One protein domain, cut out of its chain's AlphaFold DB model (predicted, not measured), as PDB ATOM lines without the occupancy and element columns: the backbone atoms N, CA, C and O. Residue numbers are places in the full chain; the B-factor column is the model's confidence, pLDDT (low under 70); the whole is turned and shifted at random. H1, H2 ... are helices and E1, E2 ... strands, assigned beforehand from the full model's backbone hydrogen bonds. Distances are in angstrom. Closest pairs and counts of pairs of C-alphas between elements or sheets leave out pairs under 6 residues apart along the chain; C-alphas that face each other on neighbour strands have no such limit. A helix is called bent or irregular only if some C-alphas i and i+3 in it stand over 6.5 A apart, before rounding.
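Overview. This is residues 253 to 438 of the 447 residues of an uncharacterized protein of Pseudobutyrivibrio sp. OR37 (UniProt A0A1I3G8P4). A strongly twisted, curled sheet of six strands makes one end of the domain, with the hairpin of E1 and E2 folded back to face E4, E6 and E5, and the helices H3, H4 and H5 make the other end. The longest helix, H2, lies between these two parts, packed on E5 and E6 and touching H3 and H5, while H1 grazes the sheet and touches H2. The printed part has 186 residues, with five named helices and six named strands in the order E1 E2 E3 H1 E4 E5 E6 H2 H3 H4 H5. The sheet is mixed, in the order E1 E2 E3 E4 E6 E5, and the class is mixed, helices and strands. The whole is compact, with a radius of gyration of the C-alphas of 16.6 A and spans of 49 by 35 by 33 A.

Arrangement. The sheet runs, strand beside strand, through E1 (residues 256 to 266), E2 (269 to 276), E3 (283 to 286), E4 (319 to 323), E6 (341 to 345) and E5 (333 to 336), with E1 and E5 as edge strands. It is a folded sheet, one sheet bent back on itself: E1 and E2 face E4, E6 and E5, with E3 as the hinge. E1, E2 and E3 form a meander, each strand the antiparallel neighbour of the one before; N 262 and O 273 are 2.8 A apart, and N 276 and O 283 are 2.8 A apart, both within hydrogen-bond range. E3 and E4 are parallel, with N 284 and O 320 at 2.8 A. E4 and E6 are parallel, with N 321 and O 342 at 2.8 A. E5 and E6 are an antiparallel hairpin, with N 343 and O 334 at 2.8 A. H1, residues 293 to 310, makes with E3 and E4 a strand-helix-strand unit, two parallel neighbour strands with a helix between, and its crossover is left-handed. H1 only grazes the sheet, with residues 296 to 303. H2, residues 350 to 372, is on the sheet at a height of 8.7 A, over E6 and E5, and runs along the strands, at 10 degrees to E5 on the local plane. H1 touches H2 with residues 302 to 310 alone, at a steep tilt of 41 degrees, the same way; the closest C-alphas, of Phe 306 and Leu 358, are 6.6 A apart. H5, residues 421 to 436, touches H2 at a steep tilt of 55 degrees, opposite ways; the closest C-alphas, of His 359 and Thr 430, are 5.5 A apart. H3, residues 380 to 397, touches H5 at a steep tilt of 65 degrees, the same way; the closest C-alphas, of Cys 388 and Asp 422, are 4.4 A apart. H3 touches H2 about perpendicular, at 80 degrees, with the C-alphas of Ser 367 and Val 383 closest at 6.1 A. H4, residues 410 to 417, and H5 form a helical hairpin at a shallow tilt of 28 degrees, opposite ways; the closest C-alphas, of Ala 412 and Val 424, are 4.8 A apart. H2 and H4 are apart. Every O i to N i+4 pair is within hydrogen-bond range in H1, H2, H3, H4 and H5.

Along the chain. E1 begins at C-alpha 256, (-54.277, -34.731, 12.521), bends by 100 degrees at residue 259 and measures 21.7 A from first to last C-alpha; E2 measures 22.3 A. E3, E4, E5 and E6 have 4, 5, 4 and 5 residues. H1 measures 25.8 A. H2 begins at C-alpha 350, (-40.319, -21.805, -0.843), and measures 32.6 A. H3 measures 25.7 A and has a kink of 28 degrees near residue 387. H4 measures 11.0 A. H5 measures 22.3 A and ends at C-alpha 436, (-24.180, -26.263, -1.120).

Size, cuts and confidence. The two C-alphas farthest apart, those of Asp 259 and Asp 403, are 52.6 A apart. The printed part has no cut. The link from H3 to H4, residues 398 to 409, is long; the other links are short or tight. The mean pLDDT of the printed part is 89.3, and residues 253 to 254, 313 to 314 and 437 to 438 are under 70.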
ATOM      1  N   ARG A 253     -51.043 -40.399   4.738       56.38
ATOM      2  CA  ARG A 253     -52.247 -39.826   5.350       56.38
ATOM      3  C   ARG A 253     -51.838 -38.744   6.345       56.38
ATOM      4  O   ARG A 253     -51.470 -39.043   7.468       56.38
ATOM      5  N   HIS A 254     -51.906 -37.486   5.923       62.72
ATOM      6  CA  HIS A 254     -51.664 -36.320   6.776       62.72
ATOM      7  C   HIS A 254     -52.882 -36.022   7.665       62.72
ATOM      8  O   HIS A 254     -53.454 -34.932   7.622       62.72
ATOM      9  N   GLU A 255     -53.340 -37.021   8.413       72.75
ATOM     10  CA  GLU A 255     -54.448 -36.853   9.348       72.75
ATOM     11  C   GLU A 255     -53.897 -36.288  10.658       72.75
ATOM     12  O   GLU A 255     -52.874 -36.764  11.164       72.75
ATOM     13  N   ARG A 256     -54.569 -35.256  11.186       79.75
ATOM     14  CA  ARG A 256     -54.277 -34.731  12.521       79.75
ATOM     15  C   ARG A 256     -54.628 -35.807  13.541       79.75
ATOM     16  O   ARG A 256     -55.786 -36.199  13.643       79.75
ATOM     17  N   ASP A 257     -53.626 -36.243  14.280       81.19
ATOM     18  CA  ASP A 257     -53.735 -37.182  15.379       81.19
ATOM     19  C   ASP A 257     -54.437 -36.493  16.555       81.19
ATOM     20  O   ASP A 257     -53.873 -35.620  17.220       81.19
ATOM     21  N   THR A 258     -55.708 -36.830  16.766       75.75
ATOM     22  CA  THR A 258     -56.510 -36.262  17.855       75.75
ATOM     23  C   THR A 258     -56.052 -36.730  19.229       75.75
ATOM     24  O   THR A 258     -56.337 -36.038  20.205       75.75
ATOM     25  N   ASP A 259     -55.314 -37.837  19.296       82.00
ATOM     26  CA  ASP A 259     -54.843 -38.443  20.541       82.00
ATOM     27  C   ASP A 259     -53.427 -37.966  20.915       82.00
ATOM     28  O   ASP A 259     -52.924 -38.277  21.994       82.00
ATOM     29  N   ASN A 260     -52.802 -37.143  20.061       84.31
ATOM     30  CA  ASN A 260     -51.493 -36.527  20.291       84.31
ATOM     31  C   ASN A 260     -51.572 -34.985  20.229       84.31
ATOM     32  O   ASN A 260     -51.081 -34.362  19.273       84.31
ATOM     33  N   PRO A 261     -52.219 -34.344  21.222       89.62
ATOM     34  CA  PRO A 261     -52.299 -32.894  21.304       89.62
ATOM     35  C   PRO A 261     -50.971 -32.280  21.762       89.62
ATOM     36  O   PRO A 261     -50.223 -32.847  22.558       89.62
ATOM     37  N   PHE A 262     -50.718 -31.060  21.305       91.44
ATOM     38  CA  PHE A 262     -49.624 -30.207  21.743       91.44
ATOM     39  C   PHE A 262     -50.187 -28.863  22.194       91.44
ATOM     40  O   PHE A 262     -51.000 -28.262  21.490       91.44
ATOM     41  N   VAL A 263     -49.742 -28.386  23.355       90.94
ATOM     42  CA  VAL A 263     -50.071 -27.055  23.872       90.94
ATOM     43  C   VAL A 263     -48.792 -26.387  24.354       90.94
ATOM     44  O   VAL A 263     -48.059 -26.980  25.142       90.94
ATOM     45  N   SER A 264     -48.546 -25.155  23.910       89.00
ATOM     46  CA  SER A 264     -47.487 -24.299  24.455       89.00
ATOM     47  C   SER A 264     -47.980 -22.864  24.623       89.00
ATOM     48  O   SER A 264     -48.834 -22.389  23.872       89.00
ATOM     49  N   ASN A 265     -47.459 -22.183  25.641       85.25
ATOM     50  CA  ASN A 265     -47.754 -20.786  25.922       85.25
ATOM     51  C   ASN A 265     -46.592 -19.926  25.424       85.25
ATOM     52  O   ASN A 265     -45.535 -19.882  26.048       85.25
ATOM     53  N   VAL A 266     -46.808 -19.218  24.316       79.69
ATOM     54  CA  VAL A 266     -45.859 -18.233  23.791       79.69
ATOM     55  C   VAL A 266     -46.292 -16.820  24.178       79.69
ATOM     56  O   VAL A 266     -47.399 -16.590  24.667       79.69
ATOM     57  N   LYS A 267     -45.415 -15.839  23.956       76.38
ATOM     58  CA  LYS A 267     -45.665 -14.430  24.294       76.38
ATOM     59  C   LYS A 267     -46.927 -13.880  23.615       76.38
ATOM     60  O   LYS A 267     -47.629 -13.053  24.189       76.38
ATOM     61  N   GLU A 268     -47.201 -14.336  22.399       81.19
ATOM     62  CA  GLU A 268     -48.331 -13.933  21.564       81.19
ATOM     63  C   GLU A 268     -49.646 -14.645  21.937       81.19
ATOM     64  O   GLU A 268     -50.712 -14.257  21.458       81.19
ATOM     65  N   GLY A 269     -49.591 -15.666  22.800       84.44
ATOM     66  CA  GLY A 269     -50.744 -16.426  23.275       84.44
ATOM     67  C   GLY A 269     -50.487 -17.934  23.336       84.44
ATOM     68  O   GLY A 269     -49.364 -18.410  23.210       84.44
ATOM     69  N   THR A 270     -51.551 -18.708  23.527       90.81
ATOM     70  CA  THR A 270     -51.468 -20.174  23.560       90.81
ATOM     71  C   THR A 270     -51.556 -20.752  22.146       90.81
ATOM     72  O   THR A 270     -52.494 -20.446  21.400       90.81
ATOM     73  N   ILE A 271     -50.600 -21.615  21.798       91.81
ATOM     74  CA  ILE A 271     -50.601 -22.424  20.575       91.81
ATOM     75  C   ILE A 271     -51.137 -23.807  20.929       91.81
ATOM     76  O   ILE A 271     -50.572 -24.492  21.782       91.81
ATOM     77  N   THR A 272     -52.204 -24.224  20.251       93.25
ATOM     78  CA  THR A 272     -52.693 -25.606  20.278       93.25
ATOM     79  C   THR A 272     -52.452 -26.241  18.919       93.25
ATOM     80  O   THR A 272     -52.736 -25.643  17.881       93.25
ATOM     81  N   ALA A 273     -51.887 -27.440  18.909       92.94
ATOM     82  CA  ALA A 273     -51.545 -28.166  17.697       92.94
ATOM     83  C   ALA A 273     -51.822 -29.659  17.865       92.94
ATOM     84  O   ALA A 273     -51.968 -30.164  18.978       92.94
ATOM     85  N   LYS A 274     -51.880 -30.375  16.746       92.94
ATOM     86  CA  LYS A 274     -52.051 -31.833  16.722       92.94
ATOM     87  C   LYS A 274     -50.939 -32.471  15.919       92.94
ATOM     88  O   LYS A 274     -50.555 -31.928  14.878       92.94
ATOM     89  N   GLY A 275     -50.434 -33.600  16.404       90.12
ATOM     90  CA  GLY A 275     -49.450 -34.393  15.680       90.12
ATOM     91  C   GLY A 275     -49.997 -34.830  14.323       90.12
ATOM     92  O   GLY A 275     -51.205 -34.962  14.140       90.12
ATOM     93  N   ILE A 276     -49.125 -35.039  13.349       88.00
ATOM     94  CA  ILE A 276     -49.499 -35.644  12.074       88.00
ATOM     95  C   ILE A 276     -49.191 -37.132  12.141       88.00
ATOM     96  O   ILE A 276     -48.052 -37.541  12.391       88.00
ATOM     97  N   THR A 277     -50.219 -37.948  11.918       81.62
ATOM     98  CA  THR A 277     -50.073 -39.404  11.907       81.62
ATOM     99  C   THR A 277     -48.999 -39.821  10.898       81.62
ATOM    100  O   THR A 277     -48.964 -39.346   9.765       81.62
ATOM    101  N   ARG A 278     -48.096 -40.719  11.317       76.44
ATOM    102  CA  ARG A 278     -46.997 -41.253  10.484       76.44
ATOM    103  C   ARG A 278     -46.001 -40.206   9.959       76.44
ATOM    104  O   ARG A 278     -45.275 -40.502   9.012       76.44
ATOM    105  N   SER A 279     -45.919 -39.026  10.577       82.06
ATOM    106  CA  SER A 279     -44.884 -38.051  10.230       82.06
ATOM    107  C   SER A 279     -43.489 -38.597  10.577       82.06
ATOM    108  O   SER A 279     -43.217 -38.821  11.760       82.06
ATOM    109  N   PRO A 280     -42.565 -38.767   9.609       78.31
ATOM    110  CA  PRO A 280     -41.198 -39.217   9.884       78.31
ATOM    111  C   PRO A 280     -40.406 -38.216  10.733       78.31
ATOM    112  O   PRO A 280     -39.389 -38.576  11.311       78.31
ATOM    113  N   ASN A 281     -40.863 -36.962  10.800       85.25
ATOM    114  CA  ASN A 281     -40.211 -35.883  11.535       85.25
ATOM    115  C   ASN A 281     -40.968 -35.460  12.800       85.25
ATOM    116  O   ASN A 281     -40.572 -34.468  13.407       85.25
ATOM    117  N   GLY A 282     -42.047 -36.161  13.170       86.12
ATOM    118  CA  GLY A 282     -42.856 -35.817  14.341       86.12
ATOM    119  C   GLY A 282     -43.470 -34.414  14.261       86.12
ATOM    120  O   GLY A 282     -43.426 -33.670  15.238       86.12
ATOM    121  N   ILE A 283     -43.990 -34.026  13.089       91.75
ATOM    122  CA  ILE A 283     -44.565 -32.692  12.879       91.75
ATOM    123  C   ILE A 283     -45.927 -32.559  13.570       91.75
ATOM    124  O   ILE A 283     -46.797 -33.418  13.434       91.75
ATOM    125  N   TYR A 284     -46.125 -31.423  14.231       94.19
ATOM    126  CA  TYR A 284     -47.394 -30.930  14.749       94.19
ATOM    127  C   TYR A 284     -47.903 -29.777  13.882       94.19
ATOM    128  O   TYR A 284     -47.121 -28.963  13.389       94.19
ATOM    129  N   VAL A 285     -49.218 -29.674  13.702       93.62
ATOM    130  CA  VAL A 285     -49.858 -28.584  12.951       93.62
ATOM    131  C   VAL A 285     -50.830 -27.848  13.863       93.62
ATOM    132  O   VAL A 285     -51.730 -28.471  14.429       93.62
ATOM    133  N   SER A 286     -50.645 -26.530  13.986       94.12
ATOM    134  CA  SER A 286     -51.519 -25.641  14.756       94.12
ATOM    135  C   SER A 286     -52.979 -25.771  14.331       94.12
ATOM    136  O   SER A 286     -53.303 -25.884  13.141       94.12
ATOM    137  N   ASP A 287     -53.886 -25.696  15.303       91.44
ATOM    138  CA  ASP A 287     -55.317 -25.721  15.046       91.44
ATOM    139  C   ASP A 287     -55.773 -24.550  14.166       91.44
ATOM    140  O   ASP A 287     -56.695 -24.725  13.367       91.44
ATOM    141  N   LYS A 288     -55.069 -23.411  14.229       92.00
ATOM    142  CA  LYS A 288     -55.340 -22.208  13.426       92.00
ATOM    143  C   LYS A 288     -54.733 -22.255  12.021       92.00
ATOM    144  O   LYS A 288     -55.083 -21.431  11.178       92.00
ATOM    145  N   LEU A 289     -53.839 -23.204  11.741       91.12
ATOM    146  CA  LEU A 289     -53.161 -23.317  10.452       91.12
ATOM    147  C   LEU A 289     -53.915 -24.257   9.500       91.12
ATOM    148  O   LEU A 289     -53.940 -25.476   9.688       91.12
ATOM    149  N   ASN A 290     -54.463 -23.707   8.416       89.19
ATOM    150  CA  ASN A 290     -55.027 -24.501   7.323       89.19
ATOM    151  C   ASN A 290     -53.974 -24.763   6.230       89.19
ATOM    152  O   ASN A 290     -53.799 -23.962   5.312       89.19
ATOM    153  N   ILE A 291     -53.260 -25.887   6.332       87.19
ATOM    154  CA  ILE A 291     -52.192 -26.273   5.400       87.19
ATOM    155  C   ILE A 291     -52.661 -27.340   4.401       87.19
ATOM    156  O   ILE A 291     -53.263 -28.349   4.761       87.19
ATOM    157  N   LYS A 292     -52.341 -27.150   3.114       86.31
ATOM    158  CA  LYS A 292     -52.608 -28.159   2.074       86.31
ATOM    159  C   LYS A 292     -51.671 -29.369   2.249       86.31
ATOM    160  O   LYS A 292     -50.471 -29.150   2.416       86.31
ATOM    161  N   PRO A 293     -52.131 -30.623   2.049       82.25
ATOM    162  CA  PRO A 293     -51.292 -31.822   2.213       82.25
ATOM    163  C   PRO A 293     -49.985 -31.790   1.408       82.25
ATOM    164  O   PRO A 293     -48.925 -32.167   1.889       82.25
ATOM    165  N   LYS A 294     -50.032 -31.253   0.180       81.19
ATOM    166  CA  LYS A 294     -48.843 -31.102  -0.672       81.19
ATOM    167  C   LYS A 294     -47.774 -30.196  -0.048       81.19
ATOM    168  O   LYS A 294     -46.590 -30.454  -0.227       81.19
ATOM    169  N   LYS A 295     -48.192 -29.126   0.634       87.81
ATOM    170  CA  LYS A 295     -47.292 -28.167   1.282       87.81
ATOM    171  C   LYS A 295     -46.686 -28.765   2.550       87.81
ATOM    172  O   LYS A 295     -45.489 -28.638   2.756       87.81
ATOM    173  N   LEU A 296     -47.486 -29.493   3.327       88.81
ATOM    174  CA  LEU A 296     -47.013 -30.233   4.496       88.81
ATOM    175  C   LEU A 296     -45.944 -31.274   4.121       88.81
ATOM    176  O   LEU A 296     -44.864 -31.271   4.702       88.81
ATOM    177  N   GLN A 297     -46.186 -32.065   3.072       84.56
ATOM    178  CA  GLN A 297     -45.196 -33.018   2.558       84.56
ATOM    179  C   GLN A 297     -43.905 -32.336   2.089       84.56
ATOM    180  O   GLN A 297     -42.808 -32.871   2.251       84.56
ATOM    181  N   GLU A 298     -44.023 -31.172   1.449       87.81
ATOM    182  CA  GLU A 298     -42.861 -30.396   1.022       87.81
ATOM    183  C   GLU A 298     -42.013 -29.957   2.221       87.81
ATOM    184  O   GLU A 298     -40.792 -30.112   2.182       87.81
ATOM    185  N   ILE A 299     -42.653 -29.476   3.289       91.25
ATOM    186  CA  ILE A 299     -41.977 -29.116   4.538       91.25
ATOM    187  C   ILE A 299     -41.319 -30.349   5.162       91.25
ATOM    188  O   ILE A 299     -40.138 -30.279   5.490       91.25
ATOM    189  N   GLU A 300     -42.012 -31.490   5.250       89.25
ATOM    190  CA  GLU A 300     -41.421 -32.739   5.755       89.25
ATOM    191  C   GLU A 300     -40.160 -33.141   4.995       89.25
ATOM    192  O   GLU A 300     -39.133 -33.428   5.605       89.25
ATOM    193  N   ASN A 301     -40.213 -33.133   3.664       88.12
ATOM    194  CA  ASN A 301     -39.069 -33.519   2.844       88.12
ATOM    195  C   ASN A 301     -37.886 -32.565   3.044       88.12
ATOM    196  O   ASN A 301     -36.745 -33.019   3.143       88.12
ATOM    197  N   ASN A 302     -38.156 -31.257   3.127       90.44
ATOM    198  CA  ASN A 302     -37.127 -30.259   3.410       90.44
ATOM    199  C   ASN A 302     -36.498 -30.511   4.790       90.44
ATOM    200  O   ASN A 302     -35.277 -30.556   4.895       90.44
ATOM    201  N   VAL A 303     -37.311 -30.752   5.826       91.25
ATOM    202  CA  VAL A 303     -36.832 -31.058   7.184       91.25
ATOM    203  C   VAL A 303     -35.973 -32.319   7.198       91.25
ATOM    204  O   VAL A 303     -34.870 -32.282   7.735       91.25
ATOM    205  N   THR A 304     -36.413 -33.409   6.563       89.06
ATOM    206  CA  THR A 304     -35.623 -34.648   6.454       89.06
ATOM    207  C   THR A 304     -34.263 -34.379   5.809       89.06
ATOM    208  O   THR A 304     -33.229 -34.857   6.280       89.06
ATOM    209  N   GLN A 305     -34.240 -33.584   4.737       88.31
ATOM    210  CA  GLN A 305     -33.000 -33.229   4.056       88.31
ATOM    211  C   GLN A 305     -32.093 -32.350   4.927       88.31
ATOM    212  O   GLN A 305     -30.883 -32.575   4.957       88.31
ATOM    213  N   PHE A 306     -32.654 -31.387   5.659       91.00
ATOM    214  CA  PHE A 306     -31.898 -30.532   6.573       91.00
ATOM    215  C   PHE A 306     -31.323 -31.321   7.748       91.00
ATOM    216  O   PHE A 306     -30.134 -31.196   8.022       91.00
ATOM    217  N   LYS A 307     -32.106 -32.210   8.366       87.62
ATOM    218  CA  LYS A 307     -31.632 -33.123   9.418       87.62
ATOM    219  C   LYS A 307     -30.462 -33.989   8.942       87.62
ATOM    220  O   LYS A 307     -29.470 -34.148   9.650       87.62
ATOM    221  N   LYS A 308     -30.529 -34.496   7.707       86.50
ATOM    222  CA  LYS A 308     -29.417 -35.239   7.098       86.50
ATOM    223  C   LYS A 308     -28.175 -34.366   6.895       86.50
ATOM    224  O   LYS A 308     -27.063 -34.847   7.078       86.50
ATOM    225  N   MET A 309     -28.357 -33.103   6.516       84.75
ATOM    226  CA  MET A 309     -27.260 -32.159   6.296       84.75
ATOM    227  C   MET A 309     -26.536 -31.781   7.595       84.75
ATOM    228  O   MET A 309     -25.312 -31.710   7.593       84.75
ATOM    229  N   ILE A 310     -27.274 -31.556   8.685       85.69
ATOM    230  CA  ILE A 310     -26.706 -31.162   9.990       85.69
ATOM    231  C   ILE A 310     -26.229 -32.360  10.832       85.69
ATOM    232  O   ILE A 310     -25.558 -32.187  11.844       85.69
ATOM    233  N   GLY A 311     -26.572 -33.590  10.436       81.62
ATOM    234  CA  GLY A 311     -26.173 -34.809  11.140       81.62
ATOM    235  C   GLY A 311     -26.859 -34.948  12.503       81.62
ATOM    236  O   GLY A 311     -26.291 -34.605  13.544       81.62
ATOM    237  N   VAL A 312     -28.092 -35.459  12.502       77.75
ATOM    238  CA  VAL A 312     -28.909 -35.650  13.721       77.75
ATOM    239  C   VAL A 312     -28.730 -37.003  14.419       77.75
ATOM    240  O   VAL A 312     -29.326 -37.226  15.468       77.75
ATOM    241  N   GLU A 313     -27.918 -37.909  13.872       69.50
ATOM    242  CA  GLU A 313     -27.758 -39.265  14.415       69.50
ATOM    243  C   GLU A 313     -27.273 -39.242  15.877       69.50
ATOM    244  O   GLU A 313     -26.271 -38.610  16.210       69.50
ATOM    245  N   GLY A 314     -28.014 -39.923  16.758       67.25
ATOM    246  CA  GLY A 314     -27.718 -40.007  18.193       67.25
ATOM    247  C   GLY A 314     -28.112 -38.780  19.027       67.25
ATOM    248  O   GLY A 314     -27.837 -38.770  20.225       67.25
ATOM    249  N   LYS A 315     -28.751 -37.759  18.436       79.25
ATOM    250  CA  LYS A 315     -29.214 -36.547  19.138       79.25
ATOM    251  C   LYS A 315     -30.710 -36.629  19.472       79.25
ATOM    252  O   LYS A 315     -31.474 -37.291  18.773       79.25
ATOM    253  N   VAL A 316     -31.141 -35.920  20.518       84.00
ATOM    254  CA  VAL A 316     -32.569 -35.785  20.853       84.00
ATOM    255  C   VAL A 316     -33.205 -34.764  19.913       84.00
ATOM    256  O   VAL A 316     -32.969 -33.559  20.025       84.00
ATOM    257  N   GLU A 317     -34.001 -35.251  18.966       87.88
ATOM    258  CA  GLU A 317     -34.632 -34.404  17.956       87.88
ATOM    259  C   GLU A 317     -35.645 -33.415  18.563       87.88
ATOM    260  O   GLU A 317     -36.317 -33.738  19.549       87.88
ATOM    261  N   PRO A 318     -35.772 -32.205  17.988       91.06
ATOM    262  CA  PRO A 318     -36.734 -31.221  18.451       91.06
ATOM    263  C   PRO A 318     -38.144 -31.578  17.980       91.06
ATOM    264  O   PRO A 318     -38.334 -32.135  16.894       91.06
ATOM    265  N   LYS A 319     -39.152 -31.170  18.755       92.69
ATOM    266  CA  LYS A 319     -40.536 -31.141  18.261       92.69
ATOM    267  C   LYS A 319     -40.657 -30.046  17.209       92.69
ATOM    268  O   LYS A 319     -40.124 -28.959  17.402       92.69
ATOM    269  N   ILE A 320     -41.368 -30.309  16.115       95.31
ATOM    270  CA  ILE A 320     -41.579 -29.323  15.048       95.31
ATOM    271  C   ILE A 320     -43.058 -28.975  14.991       95.31
ATOM    272  O   ILE A 320     -43.887 -29.845  14.738       95.31
ATOM    273  N   VAL A 321     -43.388 -27.704  15.197       95.75
ATOM    274  CA  VAL A 321     -44.757 -27.189  15.225       95.75
ATOM    275  C   VAL A 321     -44.932 -26.182  14.092       95.75
ATOM    276  O   VAL A 321     -44.301 -25.128  14.074       95.75
ATOM    277  N   LEU A 322     -45.803 -26.499  13.134       95.44
ATOM    278  CA  LEU A 322     -46.186 -25.572  12.074       95.44
ATOM    279  C   LEU A 322     -47.289 -24.651  12.580       95.44
ATOM    280  O   LEU A 322     -48.333 -25.121  13.041       95.44
ATOM    281  N   VAL A 323     -47.074 -23.348  12.455       94.44
ATOM    282  CA  VAL A 323     -47.942 -22.322  13.038       94.44
ATOM    283  C   VAL A 323     -48.476 -21.359  11.985       94.44
ATOM    284  O   VAL A 323     -47.883 -21.177  10.915       94.44
ATOM    285  N   ALA A 324     -49.626 -20.757  12.282       89.75
ATOM    286  CA  ALA A 324     -50.205 -19.713  11.454       89.75
ATOM    287  C   ALA A 324     -49.386 -18.417  11.546       89.75
ATOM    288  O   ALA A 324     -48.622 -18.179  12.482       89.75
ATOM    289  N   ASP A 325     -49.562 -17.544  10.559       84.38
ATOM    290  CA  ASP A 325     -48.822 -16.288  10.448       84.38
ATOM    291  C   ASP A 325     -49.025 -15.327  11.629       84.38
ATOM    292  O   ASP A 325     -48.124 -14.540  11.929       84.38
ATOM    293  N   THR A 326     -50.174 -15.426  12.289       84.19
ATOM    294  CA  THR A 326     -50.600 -14.636  13.448       84.19
ATOM    295  C   THR A 326     -50.031 -15.127  14.781       84.19
ATOM    296  O   THR A 326     -50.126 -14.404  15.768       84.19
ATOM    297  N   GLU A 327     -49.424 -16.317  14.839       88.44
ATOM    298  CA  GLU A 327     -49.060 -16.976  16.107       88.44
ATOM    299  C   GLU A 327     -47.623 -16.703  16.580       88.44
ATOM    300  O   GLU A 327     -47.312 -16.969  17.733       88.44
ATOM    301  N   LEU A 328     -46.758 -16.141  15.723       84.81
ATOM    302  CA  LEU A 328     -45.363 -15.780  16.056       84.81
ATOM    303  C   LEU A 328     -45.048 -14.287  15.864       84.81
ATOM    304  O   LEU A 328     -43.885 -13.882  15.762       84.81
ATOM    305  N   GLY A 329     -46.077 -13.444  15.750       82.12
ATOM    306  CA  GLY A 329     -45.909 -12.013  15.517       82.12
ATOM    307  C   GLY A 329     -45.043 -11.717  14.283       82.12
ATOM    308  O   GLY A 329     -45.344 -12.149  13.167       82.12
ATOM    309  N   LYS A 330     -43.959 -10.953  14.479       81.50
ATOM    310  CA  LYS A 330     -43.019 -10.578  13.406       81.50
ATOM    311  C   LYS A 330     -41.957 -11.645  13.110       81.50
ATOM    312  O   LYS A 330     -41.223 -11.470  12.139       81.50
ATOM    313  N   SER A 331     -41.852 -12.705  13.916       82.12
ATOM    314  CA  SER A 331     -40.826 -13.728  13.712       82.12
ATOM    315  C   SER A 331     -41.165 -14.646  12.538       82.12
ATOM    316  O   SER A 331     -42.332 -14.979  12.307       82.12
ATOM    317  N   GLY A 332     -40.139 -15.048  11.783       80.88
ATOM    318  CA  GLY A 332     -40.273 -16.007  10.682       80.88
ATOM    319  C   GLY A 332     -40.197 -17.471  11.122       80.88
ATOM    320  O   GLY A 332     -40.680 -18.357  10.425       80.88
ATOM    321  N   GLY A 333     -39.652 -17.707  12.305       89.94
ATOM    322  CA  GLY A 333     -39.552 -18.987  12.983       89.94
ATOM    323  C   GLY A 333     -39.099 -18.742  14.417       89.94
ATOM    324  O   GLY A 333     -38.871 -17.590  14.804       89.94
ATOM    325  N   ARG A 334     -39.061 -19.789  15.235       91.56
ATOM    326  CA  ARG A 334     -38.444 -19.715  16.559       91.56
ATOM    327  C   ARG A 334     -38.062 -21.095  17.059       91.56
ATOM    328  O   ARG A 334     -38.918 -21.971  17.133       91.56
ATOM    329  N   TYR A 335     -36.830 -21.256  17.508       93.06
ATOM    330  CA  TYR A 335     -36.454 -22.337  18.407       93.06
ATOM    331  C   TYR A 335     -36.589 -21.912  19.878       93.06
ATOM    332  O   TYR A 335     -36.210 -20.804  20.248       93.06
ATOM    333  N   VAL A 336     -37.152 -22.791  20.709       90.62
ATOM    334  CA  VAL A 336     -37.220 -22.644  22.170       90.62
ATOM    335  C   VAL A 336     -36.426 -23.790  22.784       90.62
ATOM    336  O   VAL A 336     -36.823 -24.956  22.676       90.62
ATOM    337  N   ALA A 337     -35.292 -23.469  23.405       89.38
ATOM    338  CA  ALA A 337     -34.314 -24.451  23.855       89.38
ATOM    339  C   ALA A 337     -34.816 -25.227  25.077       89.38
ATOM    340  O   ALA A 337     -34.700 -26.453  25.114       89.38
ATOM    341  N   ALA A 338     -35.462 -24.536  26.021       85.19
ATOM    342  CA  ALA A 338     -36.044 -25.149  27.218       85.19
ATOM    343  C   ALA A 338     -37.124 -26.206  26.901       85.19
ATOM    344  O   ALA A 338     -37.249 -27.207  27.602       85.19
ATOM    345  N   GLU A 339     -37.889 -26.010  25.821       88.25
ATOM    346  CA  GLU A 339     -38.935 -26.940  25.366       88.25
ATOM    347  C   GLU A 339     -38.434 -27.933  24.306       88.25
ATOM    348  O   GLU A 339     -39.190 -28.802  23.862       88.25
ATOM    349  N   ASN A 340     -37.193 -27.768  23.841       91.12
ATOM    350  CA  ASN A 340     -36.649 -28.412  22.649       91.12
ATOM    351  C   ASN A 340     -37.644 -28.407  21.466       91.12
ATOM    352  O   ASN A 340     -37.938 -29.448  20.869       91.12
ATOM    353  N   THR A 341     -38.219 -27.238  21.166       93.31
ATOM    354  CA  THR A 341     -39.318 -27.103  20.198       93.31
ATOM    355  C   THR A 341     -39.025 -26.025  19.156       93.31
ATOM    356  O   THR A 341     -38.640 -24.906  19.482       93.31
ATOM    357  N   LEU A 342     -39.221 -26.379  17.886       94.62
ATOM    358  CA  LEU A 342     -39.120 -25.516  16.715       94.62
ATOM    359  C   LEU A 342     -40.514 -25.108  16.247       94.62
ATOM    360  O   LEU A 342     -41.328 -25.959  15.894       94.62
ATOM    361  N   TYR A 343     -40.758 -23.808  16.168       95.25
ATOM    362  CA  TYR A 343     -41.962 -23.229  15.594       95.25
ATOM    363  C   TYR A 343     -41.655 -22.701  14.195       95.25
ATOM    364  O   TYR A 343     -40.870 -21.767  14.029       95.25
ATOM    365  N   PHE A 344     -42.285 -23.289  13.178       95.25
ATOM    366  CA  PHE A 344     -42.122 -22.885  11.783       95.25
ATOM    367  C   PHE A 344     -43.366 -22.167  11.287       95.25
ATOM    368  O   PHE A 344     -44.453 -22.750  11.204       95.25
ATOM    369  N   LYS A 345     -43.198 -20.907  10.891       93.88
ATOM    370  CA  LYS A 345     -44.222 -20.199  10.134       93.88
ATOM    371  C   LYS A 345     -44.231 -20.726   8.701       93.88
ATOM    372  O   LYS A 345     -43.184 -20.905   8.082       93.88
ATOM    373  N   VAL A 346     -45.422 -20.979   8.171       92.12
ATOM    374  CA  VAL A 346     -45.577 -21.467   6.795       92.12
ATOM    375  C   VAL A 346     -45.589 -20.287   5.829       92.12
ATOM    376  O   VAL A 346     -46.367 -19.348   6.006       92.12
ATOM    377  N   PHE A 347     -44.756 -20.348   4.787       89.25
ATOM    378  CA  PHE A 347     -44.651 -19.291   3.775       89.25
ATOM    379  C   PHE A 347     -45.002 -19.808   2.384       89.25
ATOM    380  O   PHE A 347     -44.681 -20.940   2.020       89.25
ATOM    381  N   GLU A 348     -45.609 -18.954   1.560       87.12
ATOM    382  CA  GLU A 348     -45.853 -19.269   0.145       87.12
ATOM    383  C   GLU A 348     -44.536 -19.344  -0.652       87.12
ATOM    384  O   GLU A 348     -44.351 -20.246  -1.473       87.12
ATOM    385  N   ASP A 349     -43.581 -18.448  -0.368       89.38
ATOM    386  CA  ASP A 349     -42.251 -18.493  -0.980       89.38
ATOM    387  C   ASP A 349     -41.409 -19.624  -0.370       89.38
ATOM    388  O   ASP A 349     -41.029 -19.609   0.803       89.38
ATOM    389  N   LYS A 350     -41.086 -20.608  -1.210       88.75
ATOM    390  CA  LYS A 350     -40.319 -21.805  -0.843       88.75
ATOM    391  C   LYS A 350     -38.896 -21.491  -0.395       88.75
ATOM    392  O   LYS A 350     -38.348 -22.234   0.411       88.75
ATOM    393  N   ASN A 351     -38.274 -20.448  -0.938       89.25
ATOM    394  CA  ASN A 351     -36.910 -20.083  -0.571       89.25
ATOM    395  C   ASN A 351     -36.890 -19.439   0.810       89.25
ATOM    396  O   ASN A 351     -36.038 -19.788   1.620       89.25
ATOM    397  N   VAL A 352     -37.869 -18.574   1.093       90.62
ATOM    398  CA  VAL A 352     -38.048 -17.991   2.428       90.62
ATOM    399  C   VAL A 352     -38.329 -19.092   3.448       90.62
ATOM    400  O   VAL A 352     -37.649 -19.155   4.463       90.62
ATOM    401  N   GLU A 353     -39.249 -20.015   3.153       92.31
ATOM    402  CA  GLU A 353     -39.562 -21.134   4.054       92.31
ATOM    403  C   GLU A 353     -38.345 -22.025   4.333       92.31
ATOM    404  O   GLU A 353     -38.067 -22.363   5.479       92.31
ATOM    405  N   ARG A 354     -37.582 -22.391   3.295       93.06
ATOM    406  CA  ARG A 354     -36.363 -23.196   3.455       93.06
ATOM    407  C   ARG A 354     -35.306 -22.480   4.281       93.06
ATOM    408  O   ARG A 354     -34.673 -23.125   5.111       93.06
ATOM    409  N   HIS A 355     -35.119 -21.182   4.045       94.12
ATOM    410  CA  HIS A 355     -34.184 -20.356   4.805       94.12
ATOM    411  C   HIS A 355     -34.584 -20.305   6.271       94.12
ATOM    412  O   HIS A 355     -33.768 -20.662   7.110       94.12
ATOM    413  N   MET A 356     -35.834 -19.948   6.576       94.38
ATOM    414  CA  MET A 356     -36.314 -19.862   7.958       94.38
ATOM    415  C   MET A 356     -36.229 -21.218   8.668       94.38
ATOM    416  O   MET A 356     -35.630 -21.315   9.732       94.38
ATOM    417  N   ASN A 357     -36.735 -22.296   8.062       93.94
ATOM    418  CA  ASN A 357     -36.736 -23.615   8.703       93.94
ATOM    419  C   ASN A 357     -35.318 -24.132   8.986       93.94
ATOM    420  O   ASN A 357     -35.080 -24.750  10.022       93.94
ATOM    421  N   LEU A 358     -34.377 -23.902   8.064       94.75
ATOM    422  CA  LEU A 358     -32.985 -24.289   8.267       94.75
ATOM    423  C   LEU A 358     -32.290 -23.404   9.311       94.75
ATOM    424  O   LEU A 358     -31.525 -23.924  10.118       94.75
ATOM    425  N   HIS A 359     -32.571 -22.102   9.307       95.69
ATOM    426  CA  HIS A 359     -32.048 -21.151  10.286       95.69
ATOM    427  C   HIS A 359     -32.409 -21.584  11.714       95.69
ATOM    428  O   HIS A 359     -31.529 -21.755  12.553       95.69
ATOM    429  N   GLU A 360     -33.681 -21.893  11.968       95.62
ATOM    430  CA  GLU A 360     -34.118 -22.372  13.285       95.62
ATOM    431  C   GLU A 360     -33.537 -23.754  13.643       95.62
ATOM    432  O   GLU A 360     -33.211 -24.022  14.798       95.62
ATOM    433  N   LEU A 361     -33.343 -24.646  12.664       94.62
ATOM    434  CA  LEU A 361     -32.660 -25.926  12.902       94.62
ATOM    435  C   LEU A 361     -31.196 -25.746  13.326       94.62
ATOM    436  O   LEU A 361     -30.687 -26.559  14.098       94.62
ATOM    437  N   PHE A 362     -30.516 -24.702  12.852       95.38
ATOM    438  CA  PHE A 362     -29.165 -24.376  13.307       95.38
ATOM    439  C   PHE A 362     -29.144 -23.821  14.734       95.38
ATOM    440  O   PHE A 362     -28.220 -24.150  15.477       95.38
ATOM    441  N   HIS A 363     -30.178 -23.084  15.156       94.88
ATOM    442  CA  HIS A 363     -30.362 -22.735  16.573       94.88
ATOM    443  C   HIS A 363     -30.526 -23.985  17.448       94.88
ATOM    444  O   HIS A 363     -29.905 -24.093  18.505       94.88
ATOM    445  N   TRP A 364     -31.275 -24.992  16.982       94.44
ATOM    446  CA  TRP A 364     -31.341 -26.286  17.672       94.44
ATOM    447  C   TRP A 364     -29.977 -26.992  17.740       94.44
ATOM    448  O   TRP A 364     -29.591 -27.481  18.804       94.44
ATOM    449  N   GLU A 365     -29.228 -27.037  16.632       93.06
ATOM    450  CA  GLU A 365     -27.883 -27.631  16.599       93.06
ATOM    451  C   GLU A 365     -26.942 -26.963  17.613       93.06
ATOM    452  O   GLU A 365     -26.147 -27.640  18.271       93.06
ATOM    453  N   ASP A 366     -27.042 -25.645  17.765       93.12
ATOM    454  CA  ASP A 366     -26.251 -24.878  18.722       93.12
ATOM    455  C   ASP A 366     -26.560 -25.258  20.173       93.12
ATOM    456  O   ASP A 366     -25.630 -25.496  20.950       93.12
ATOM    457  N   SER A 367     -27.832 -25.464  20.524       92.69
ATOM    458  CA  SER A 367     -28.197 -26.017  21.837       92.69
ATOM    459  C   SER A 367     -27.640 -27.418  22.064       92.69
ATOM    460  O   SER A 367     -27.210 -27.737  23.171       92.69
ATOM    461  N   GLN A 368     -27.558 -28.257  21.026       91.00
ATOM    462  CA  GLN A 368     -26.905 -29.564  21.165       91.00
ATOM    463  C   GLN A 368     -25.405 -29.414  21.447       91.00
ATOM    464  O   GLN A 368     -24.845 -30.169  22.239       91.00
ATOM    465  N   GLN A 369     -24.733 -28.424  20.851       90.25
ATOM    466  CA  GLN A 369     -23.333 -28.128  21.173       90.25
ATOM    467  C   GLN A 369     -23.160 -27.613  22.606       90.25
ATOM    468  O   GLN A 369     -22.150 -27.924  23.237       90.25
ATOM    469  N   TYR A 370     -24.119 -26.831  23.106       92.06
ATOM    470  CA  TYR A 370     -24.145 -26.356  24.487       92.06
ATOM    471  C   TYR A 370     -24.271 -27.523  25.477       92.06
ATOM    472  O   TYR A 370     -23.451 -27.637  26.389       92.06
ATOM    473  N   ILE A 371     -25.216 -28.441  25.235       90.62
ATOM    474  CA  ILE A 371     -25.423 -29.653  26.047       90.62
ATOM    475  C   ILE A 371     -24.195 -30.571  25.993       90.62
ATOM    476  O   ILE A 371     -23.715 -31.033  27.023       90.62
ATOM    477  N   ASN A 372     -23.627 -30.797  24.804       89.62
ATOM    478  CA  ASN A 372     -22.447 -31.654  24.632       89.62
ATOM    479  C   ASN A 372     -21.188 -31.101  25.317       89.62
ATOM    480  O   ASN A 372     -20.256 -31.856  25.583       89.62
ATOM    481  N   ALA A 373     -21.152 -29.800  25.612       90.88
ATOM    482  CA  ALA A 373     -20.106 -29.191  26.429       90.88
ATOM    483  C   ALA A 373     -20.318 -29.408  27.944       90.88
ATOM    484  O   ALA A 373     -19.525 -28.911  28.740       90.88
ATOM    485  N   GLY A 374     -21.347 -30.167  28.340       91.44
ATOM    486  CA  GLY A 374     -21.663 -30.508  29.728       91.44
ATOM    487  C   GLY A 374     -22.582 -29.508  30.428       91.44
ATOM    488  O   GLY A 374     -22.746 -29.597  31.643       91.44
ATOM    489  N   ASN A 375     -23.169 -28.559  29.694       92.25
ATOM    490  CA  ASN A 375     -24.035 -27.542  30.277       92.25
ATOM    491  C   ASN A 375     -25.498 -28.006  30.364       92.25
ATOM    492  O   ASN A 375     -25.955 -28.844  29.585       92.25
ATOM    493  N   ILE A 376     -26.245 -27.410  31.292       89.62
ATOM    494  CA  ILE A 376     -27.682 -27.632  31.486       89.62
ATOM    495  C   ILE A 376     -28.413 -26.367  31.041       89.62
ATOM    496  O   ILE A 376     -28.046 -25.275  31.461       89.62
ATOM    497  N   ILE A 377     -29.431 -26.513  30.193       90.19
ATOM    498  CA  ILE A 377     -30.235 -25.387  29.697       90.19
ATOM    499  C   ILE A 377     -31.231 -24.985  30.787       90.19
ATOM    500  O   ILE A 377     -32.165 -25.743  31.056       90.19
ATOM    501  N   ASN A 378     -31.049 -23.809  31.399       86.56
ATOM    502  CA  ASN A 378     -32.024 -23.245  32.343       86.56
ATOM    503  C   ASN A 378     -32.882 -22.162  31.681       86.56
ATOM    504  O   ASN A 378     -34.058 -22.025  32.018       86.56
ATOM    505  N   SER A 379     -32.321 -21.432  30.715       86.88
ATOM    506  CA  SER A 379     -33.064 -20.529  29.835       86.88
ATOM    507  C   SER A 379     -32.468 -20.477  28.424       86.88
ATOM    508  O   SER A 379     -31.387 -21.011  28.167       86.88
ATOM    509  N   ASP A 380     -33.185 -19.846  27.490       84.62
ATOM    510  CA  ASP A 380     -32.686 -19.634  26.125       84.62
ATOM    511  C   ASP A 380     -31.444 -18.713  26.133       84.62
ATOM    512  O   ASP A 380     -30.527 -18.901  25.332       84.62
ATOM    513  N   GLU A 381     -31.377 -17.753  27.066       89.12
ATOM    514  CA  GLU A 381     -30.245 -16.831  27.221       89.12
ATOM    515  C   GLU A 381     -28.926 -17.554  27.526       89.12
ATOM    516  O   GLU A 381     -27.897 -17.180  26.965       89.12
ATOM    517  N   ASP A 382     -28.953 -18.631  28.321       87.44
ATOM    518  CA  ASP A 382     -27.761 -19.432  28.645       87.44
ATOM    519  C   ASP A 382     -27.063 -19.955  27.378       87.44
ATOM    520  O   ASP A 382     -25.832 -19.939  27.254       87.44
ATOM    521  N   VAL A 383     -27.865 -20.429  26.419       91.31
ATOM    522  CA  VAL A 383     -27.368 -20.934  25.137       91.31
ATOM    523  C   VAL A 383     -26.872 -19.775  24.282       91.31
ATOM    524  O   VAL A 383     -25.784 -19.866  23.710       91.31
ATOM    525  N   ILE A 384     -27.650 -18.691  24.201       92.62
ATOM    526  CA  ILE A 384     -27.326 -17.513  23.390       92.62
ATOM    527  C   ILE A 384     -25.977 -16.928  23.808       92.62
ATOM    528  O   ILE A 384     -25.122 -16.723  22.947       92.62
ATOM    529  N   ASP A 385     -25.746 -16.712  25.101       92.06
ATOM    530  CA  ASP A 385     -24.516 -16.093  25.598       92.06
ATOM    531  C   ASP A 385     -23.289 -16.963  25.297       92.06
ATOM    532  O   ASP A 385     -22.309 -16.494  24.703       92.06
ATOM    533  N   TYR A 386     -23.374 -18.264  25.596       93.75
ATOM    534  CA  TYR A 386     -22.314 -19.223  25.275       93.75
ATOM    535  C   TYR A 386     -22.010 -19.262  23.773       93.75
ATOM    536  O   TYR A 386     -20.847 -19.256  23.338       93.75
ATOM    537  N   MET A 387     -23.061 -19.303  22.955       95.38
ATOM    538  CA  MET A 387     -22.923 -19.389  21.510       95.38
ATOM    539  C   MET A 387     -22.453 -18.080  20.902       95.38
ATOM    540  O   MET A 387     -21.713 -18.128  19.922       95.38
ATOM    541  N   CYS A 388     -22.788 -16.929  21.472       94.75
ATOM    542  CA  CYS A 388     -22.363 -15.629  20.972       94.75
ATOM    543  C   CYS A 388     -20.834 -15.481  21.048       94.75
ATOM    544  O   CYS A 388     -20.184 -15.172  20.042       94.75
ATOM    545  N   GLU A 389     -20.219 -15.820  22.186       93.06
ATOM    546  CA  GLU A 389     -18.757 -15.792  22.342       93.06
ATOM    547  C   GLU A 389     -18.043 -16.781  21.412       93.06
ATOM    548  O   GLU A 389     -17.002 -16.489  20.804       93.06
ATOM    549  N   LYS A 390     -18.584 -17.998  21.303       95.06
ATOM    550  CA  LYS A 390     -18.039 -19.039  20.428       95.06
ATOM    551  C   LYS A 390     -18.152 -18.634  18.959       95.06
ATOM    552  O   LYS A 390     -17.172 -18.740  18.217       95.06
ATOM    553  N   SER A 391     -19.310 -18.123  18.561       96.06
ATOM    554  CA  SER A 391     -19.612 -17.695  17.198       96.06
ATOM    555  C   SER A 391     -18.744 -16.519  16.789       96.06
ATOM    556  O   SER A 391     -18.177 -16.557  15.700       96.06
ATOM    557  N   LYS A 392     -18.508 -15.540  17.671       95.69
ATOM    558  CA  LYS A 392     -17.582 -14.435  17.385       95.69
ATOM    559  C   LYS A 392     -16.185 -14.935  17.019       95.69
ATOM    560  O   LYS A 392     -15.646 -14.544  15.986       95.69
ATOM    561  N   ARG A 393     -15.632 -15.868  17.803       95.81
ATOM    562  CA  ARG A 393     -14.321 -16.479  17.516       95.81
ATOM    563  C   ARG A 393     -14.300 -17.215  16.176       95.81
ATOM    564  O   ARG A 393     -13.276 -17.214  15.496       95.81
ATOM    565  N   ILE A 394     -15.399 -17.866  15.796       95.38
ATOM    566  CA  ILE A 394     -15.512 -18.570  14.512       95.38
ATOM    567  C   ILE A 394     -15.606 -17.577  13.348       95.38
ATOM    568  O   ILE A 394     -14.909 -17.749  12.349       95.38
ATOM    569  N   LEU A 395     -16.436 -16.542  13.482       95.88
ATOM    570  CA  LEU A 395     -16.603 -15.486  12.486       95.88
ATOM    571  C   LEU A 395     -15.275 -14.756  12.233       95.88
ATOM    572  O   LEU A 395     -14.888 -14.596  11.077       95.88
ATOM    573  N   ASP A 396     -14.521 -14.438  13.289       94.69
ATOM    574  CA  ASP A 396     -13.204 -13.796  13.180       94.69
ATOM    575  C   ASP A 396     -12.195 -14.674  12.438       94.69
ATOM    576  O   ASP A 396     -11.511 -14.211  11.526       94.69
ATOM    577  N   LYS A 397     -12.149 -15.975  12.754       96.38
ATOM    578  CA  LYS A 397     -11.307 -16.942  12.028       96.38
ATOM    579  C   LYS A 397     -11.688 -17.073  10.554       96.38
ATOM    580  O   LYS A 397     -10.836 -17.397   9.733       96.38
ATOM    581  N   LYS A 398     -12.959 -16.846  10.220       94.19
ATOM    582  CA  LYS A 398     -13.468 -16.827   8.842       94.19
ATOM    583  C   LYS A 398     -13.254 -15.482   8.141       94.19
ATOM    584  O   LYS A 398     -13.610 -15.369   6.973       94.19
ATOM    585  N   GLY A 399     -12.691 -14.482   8.823       94.62
ATOM    586  CA  GLY A 399     -12.498 -13.139   8.279       94.62
ATOM    587  C   GLY A 399     -13.798 -12.349   8.115       94.62
ATOM    588  O   GLY A 399     -13.838 -11.416   7.316       94.62
ATOM    589  N   ILE A 400     -14.867 -12.717   8.832       94.31
ATOM    590  CA  ILE A 400     -16.142 -11.992   8.804       94.31
ATOM    591  C   ILE A 400     -16.061 -10.821   9.789       94.31
ATOM    592  O   ILE A 400     -15.934 -11.002  10.999       94.31
ATOM    593  N   THR A 401     -16.145  -9.610   9.255       93.50
ATOM    594  CA  THR A 401     -15.980  -8.332   9.956       93.50
ATOM    595  C   THR A 401     -17.202  -7.437   9.736       93.50
ATOM    596  O   THR A 401     -18.081  -7.756   8.935       93.50
ATOM    597  N   ALA A 402     -17.257  -6.293  10.423       91.56
ATOM    598  CA  ALA A 402     -18.325  -5.309  10.235       91.56
ATOM    599  C   ALA A 402     -18.460  -4.835   8.772       91.56
ATOM    600  O   ALA A 402     -19.567  -4.521   8.334       91.56
ATOM    601  N   ASP A 403     -17.359  -4.837   8.013       91.62
ATOM    602  CA  ASP A 403     -17.322  -4.328   6.641       91.62
ATOM    603  C   ASP A 403     -17.906  -5.319   5.625       91.62
ATOM    604  O   ASP A 403     -18.565  -4.907   4.671       91.62
ATOM    605  N   ASN A 404     -17.711  -6.628   5.833       94.12
ATOM    606  CA  ASN A 404     -18.123  -7.662   4.873       94.12
ATOM    607  C   ASN A 404     -19.308  -8.528   5.337       94.12
ATOM    608  O   ASN A 404     -19.887  -9.245   4.525       94.12
ATOM    609  N   VAL A 405     -19.745  -8.443   6.600       92.69
ATOM    610  CA  VAL A 405     -20.887  -9.230   7.111       92.69
ATOM    611  C   VAL A 405     -22.182  -8.977   6.325       92.69
ATOM    612  O   VAL A 405     -23.025  -9.865   6.198       92.69
ATOM    613  N   GLY A 406     -22.328  -7.790   5.726       90.88
ATOM    614  CA  GLY A 406     -23.460  -7.457   4.856       90.88
ATOM    615  C   GLY A 406     -23.522  -8.262   3.555       90.88
ATOM    616  O   GLY A 406     -24.584  -8.313   2.936       90.88
ATOM    617  N   GLU A 407     -22.432  -8.917   3.150       93.12
ATOM    618  CA  GLU A 407     -22.417  -9.823   1.997       93.12
ATOM    619  C   GLU A 407     -23.147 -11.143   2.272       93.12
ATOM    620  O   GLU A 407     -23.601 -11.792   1.327       93.12
ATOM    621  N   ILE A 408     -23.287 -11.519   3.550       91.50
ATOM    622  CA  ILE A 408     -24.048 -12.694   3.986       91.50
ATOM    623  C   ILE A 408     -25.540 -12.401   3.827       91.50
ATOM    624  O   ILE A 408     -26.219 -13.054   3.036       91.50
ATOM    625  N   SER A 409     -26.037 -11.389   4.545       92.19
ATOM    626  CA  SER A 409     -27.381 -10.835   4.376       92.19
ATOM    627  C   SER A 409     -27.535  -9.496   5.111       92.19
ATOM    628  O   SER A 409     -26.740  -9.130   5.982       92.19
ATOM    629  N   ILE A 410     -28.605  -8.758   4.792       92.00
ATOM    630  CA  ILE A 410     -28.982  -7.540   5.533       92.00
ATOM    631  C   ILE A 410     -29.255  -7.873   7.008       92.00
ATOM    632  O   ILE A 410     -28.896  -7.094   7.891       92.00
ATOM    633  N   TYR A 411     -29.852  -9.041   7.268       91.38
ATOM    634  CA  TYR A 411     -30.127  -9.532   8.613       91.38
ATOM    635  C   TYR A 411     -28.831  -9.759   9.404       91.38
ATOM    636  O   TYR A 411     -28.691  -9.206  10.497       91.38
ATOM    637  N   ALA A 412     -27.842 -10.448   8.819       94.50
ATOM    638  CA  ALA A 412     -26.536 -10.662   9.446       94.50
ATOM    639  C   ALA A 412     -25.862  -9.337   9.842       94.50
ATOM    640  O   ALA A 412     -25.352  -9.202  10.951       94.50
ATOM    641  N   ARG A 413     -25.915  -8.316   8.978       94.62
ATOM    642  CA  ARG A 413     -25.364  -6.989   9.299       94.62
ATOM    643  C   ARG A 413     -26.056  -6.336  10.494       94.62
ATOM    644  O   ARG A 413     -25.381  -5.782  11.359       94.62
ATOM    645  N   HIS A 414     -27.387  -6.394  10.558       95.12
ATOM    646  CA  HIS A 414     -28.125  -5.856  11.705       95.12
ATOM    647  C   HIS A 414     -27.770  -6.590  13.004       95.12
ATOM    648  O   HIS A 414     -27.536  -5.934  14.018       95.12
ATOM    649  N   MET A 415     -27.661  -7.919  12.964       96.31
ATOM    650  CA  MET A 415     -27.306  -8.723  14.138       96.31
ATOM    651  C   MET A 415     -25.862  -8.502  14.591       96.31
ATOM    652  O   MET A 415     -25.607  -8.396  15.789       96.31
ATOM    653  N   TYR A 416     -24.927  -8.318  13.656       96.06
ATOM    654  CA  TYR A 416     -23.539  -7.978  13.977       96.06
ATOM    655  C   TYR A 416     -23.448  -6.650  14.739       96.06
ATOM    656  O   TYR A 416     -22.778  -6.569  15.768       96.06
ATOM    657  N   ASN A 417     -24.178  -5.625  14.287       93.75
ATOM    658  CA  ASN A 417     -24.232  -4.324  14.960       93.75
ATOM    659  C   ASN A 417     -24.877  -4.412  16.352       93.75
ATOM    660  O   ASN A 417     -24.470  -3.700  17.268       93.75
ATOM    661  N   ALA A 418     -25.846  -5.315  16.521       94.69
ATOM    662  CA  ALA A 418     -26.462  -5.626  17.809       94.69
ATOM    663  C   ALA A 418     -25.599  -6.543  18.702       94.69
ATOM    664  O   ALA A 418     -26.029  -6.891  19.798       94.69
ATOM    665  N   LYS A 419     -24.396  -6.934  18.250       95.31
ATOM    666  CA  LYS A 419     -23.494  -7.886  18.924       95.31
ATOM    667  C   LYS A 419     -24.116  -9.271  19.165       95.31
ATOM    668  O   LYS A 419     -23.686  -9.983  20.064       95.31
ATOM    669  N   ARG A 420     -25.092  -9.670  18.345       95.94
ATOM    670  CA  ARG A 420     -25.701 -11.010  18.327       95.94
ATOM    671  C   ARG A 420     -24.947 -11.914  17.358       95.94
ATOM    672  O   ARG A 420     -25.398 -12.194  16.250       95.94
ATOM    673  N   PHE A 421     -23.722 -12.281  17.730       97.00
ATOM    674  CA  PHE A 421     -22.833 -13.064  16.863       97.00
ATOM    675  C   PHE A 421     -23.308 -14.505  16.661       97.00
ATOM    676  O   PHE A 421     -22.961 -15.114  15.649       97.00
ATOM    677  N   ASP A 422     -24.106 -15.023  17.592       95.94
ATOM    678  CA  ASP A 422     -24.856 -16.270  17.463       95.94
ATOM    679  C   ASP A 422     -25.763 -16.244  16.217       95.94
ATOM    680  O   ASP A 422     -25.591 -17.063  15.314       95.94
ATOM    681  N   GLU A 423     -26.608 -15.218  16.078       96.25
ATOM    682  CA  GLU A 423     -27.506 -15.044  14.924       96.25
ATOM    683  C   GLU A 423     -26.735 -14.854  13.612       96.25
ATOM    684  O   GLU A 423     -27.099 -15.402  12.572       96.25
ATOM    685  N   VAL A 424     -25.629 -14.098  13.644       97.38
ATOM    686  CA  VAL A 424     -24.776 -13.897  12.458       97.38
ATOM    687  C   VAL A 424     -24.212 -15.228  11.967       97.38
ATOM    688  O   VAL A 424     -24.157 -15.480  10.761       97.38
ATOM    689  N   TYR A 425     -23.772 -16.084  12.886       97.25
ATOM    690  CA  TYR A 425     -23.178 -17.365  12.529       97.25
ATOM    691  C   TYR A 425     -24.219 -18.394  12.075       97.25
ATOM    692  O   TYR A 425     -23.966 -19.149  11.132       97.25
ATOM    693  N   VAL A 426     -25.405 -18.401  12.684       96.69
ATOM    694  CA  VAL A 426     -26.563 -19.167  12.199       96.69
ATOM    695  C   VAL A 426     -26.942 -18.739  10.782       96.69
ATOM    696  O   VAL A 426     -27.066 -19.581   9.889       96.69
ATOM    697  N   GLU A 427     -27.030 -17.436  10.529       96.75
ATOM    698  CA  GLU A 427     -27.363 -16.903   9.211       96.75
ATOM    699  C   GLU A 427     -26.306 -17.267   8.157       96.75
ATOM    700  O   GLU A 427     -26.642 -17.718   7.059       96.75
ATOM    701  N   TYR A 428     -25.020 -17.169   8.508       96.00
ATOM    702  CA  TYR A 428     -23.921 -17.624   7.655       96.00
ATOM    703  C   TYR A 428     -24.064 -19.104   7.268       96.00
ATOM    704  O   TYR A 428     -24.004 -19.444   6.084       96.00
ATOM    705  N   ARG A 429     -24.290 -19.993   8.249       95.06
ATOM    706  CA  ARG A 429     -24.476 -21.434   7.999       95.06
ATOM    707  C   ARG A 429     -25.712 -21.716   7.152       95.06
ATOM    708  O   ARG A 429     -25.665 -22.594   6.293       95.06
ATOM    709  N   THR A 430     -26.786 -20.959   7.352       95.19
ATOM    710  CA  THR A 430     -28.031 -21.088   6.585       95.19
ATOM    711  C   THR A 430     -27.801 -20.786   5.110       95.19
ATOM    712  O   THR A 430     -28.104 -21.614   4.248       95.19
ATOM    713  N   VAL A 431     -27.198 -19.632   4.812       93.44
ATOM    714  CA  VAL A 431     -26.913 -19.201   3.438       93.44
ATOM    715  C   VAL A 431     -25.965 -20.178   2.738       93.44
ATOM    716  O   VAL A 431     -26.226 -20.586   1.603       93.44
ATOM    717  N   GLU A 432     -24.890 -20.599   3.404       91.12
ATOM    718  CA  GLU A 432     -23.927 -21.546   2.832       91.12
ATOM    719  C   GLU A 432     -24.517 -22.956   2.668       91.12
ATOM    720  O   GLU A 432     -24.324 -23.593   1.631       91.12
ATOM    721  N   GLY A 433     -25.302 -23.429   3.639       88.00
ATOM    722  CA  GLY A 433     -25.988 -24.720   3.580       88.00
ATOM    723  C   GLY A 433     -26.950 -24.810   2.395       88.00
ATOM    724  O   GLY A 433     -26.905 -25.772   1.622       88.00
ATOM    725  N   LEU A 434     -27.763 -23.771   2.173       88.62
ATOM    726  CA  LEU A 434     -28.679 -23.724   1.031       88.62
ATOM    727  C   LEU A 434     -27.956 -23.636  -0.320       88.62
ATOM    728  O   LEU A 434     -28.423 -24.238  -1.293       88.62
ATOM    729  N   LYS A 435     -26.817 -22.932  -0.395       85.50
ATOM    730  CA  LYS A 435     -25.975 -22.906  -1.604       85.50
ATOM    731  C   LYS A 435     -25.415 -24.290  -1.925       85.50
ATOM    732  O   LYS A 435     -25.571 -24.761  -3.050       85.50
ATOM    733  N   ASN A 436     -24.827 -24.961  -0.938       78.25
ATOM    734  CA  ASN A 436     -24.180 -26.263  -1.120       78.25
ATOM    735  C   ASN A 436     -25.177 -27.383  -1.447       78.25
ATOM    736  O   ASN A 436     -24.863 -28.296  -2.208       78.25
ATOM    737  N   ALA A 437     -26.408 -27.286  -0.944       68.12
ATOM    738  CA  ALA A 437     -27.483 -28.226  -1.247       68.12
ATOM    739  C   ALA A 437     -28.189 -27.971  -2.603       68.12
ATOM    740  O   ALA A 437     -29.205 -28.608  -2.888       68.12
ATOM    741  N   ASN A 438     -27.663 -27.079  -3.463       62.53
ATOM    742  CA  ASN A 438     -28.223 -26.706  -4.776       62.53
ATOM    743  C   ASN A 438     -29.663 -26.143  -4.733       62.53
ATOM    744  O   ASN A 438     -30.367 -26.153  -5.747       62.53
TER     745      ASN A 438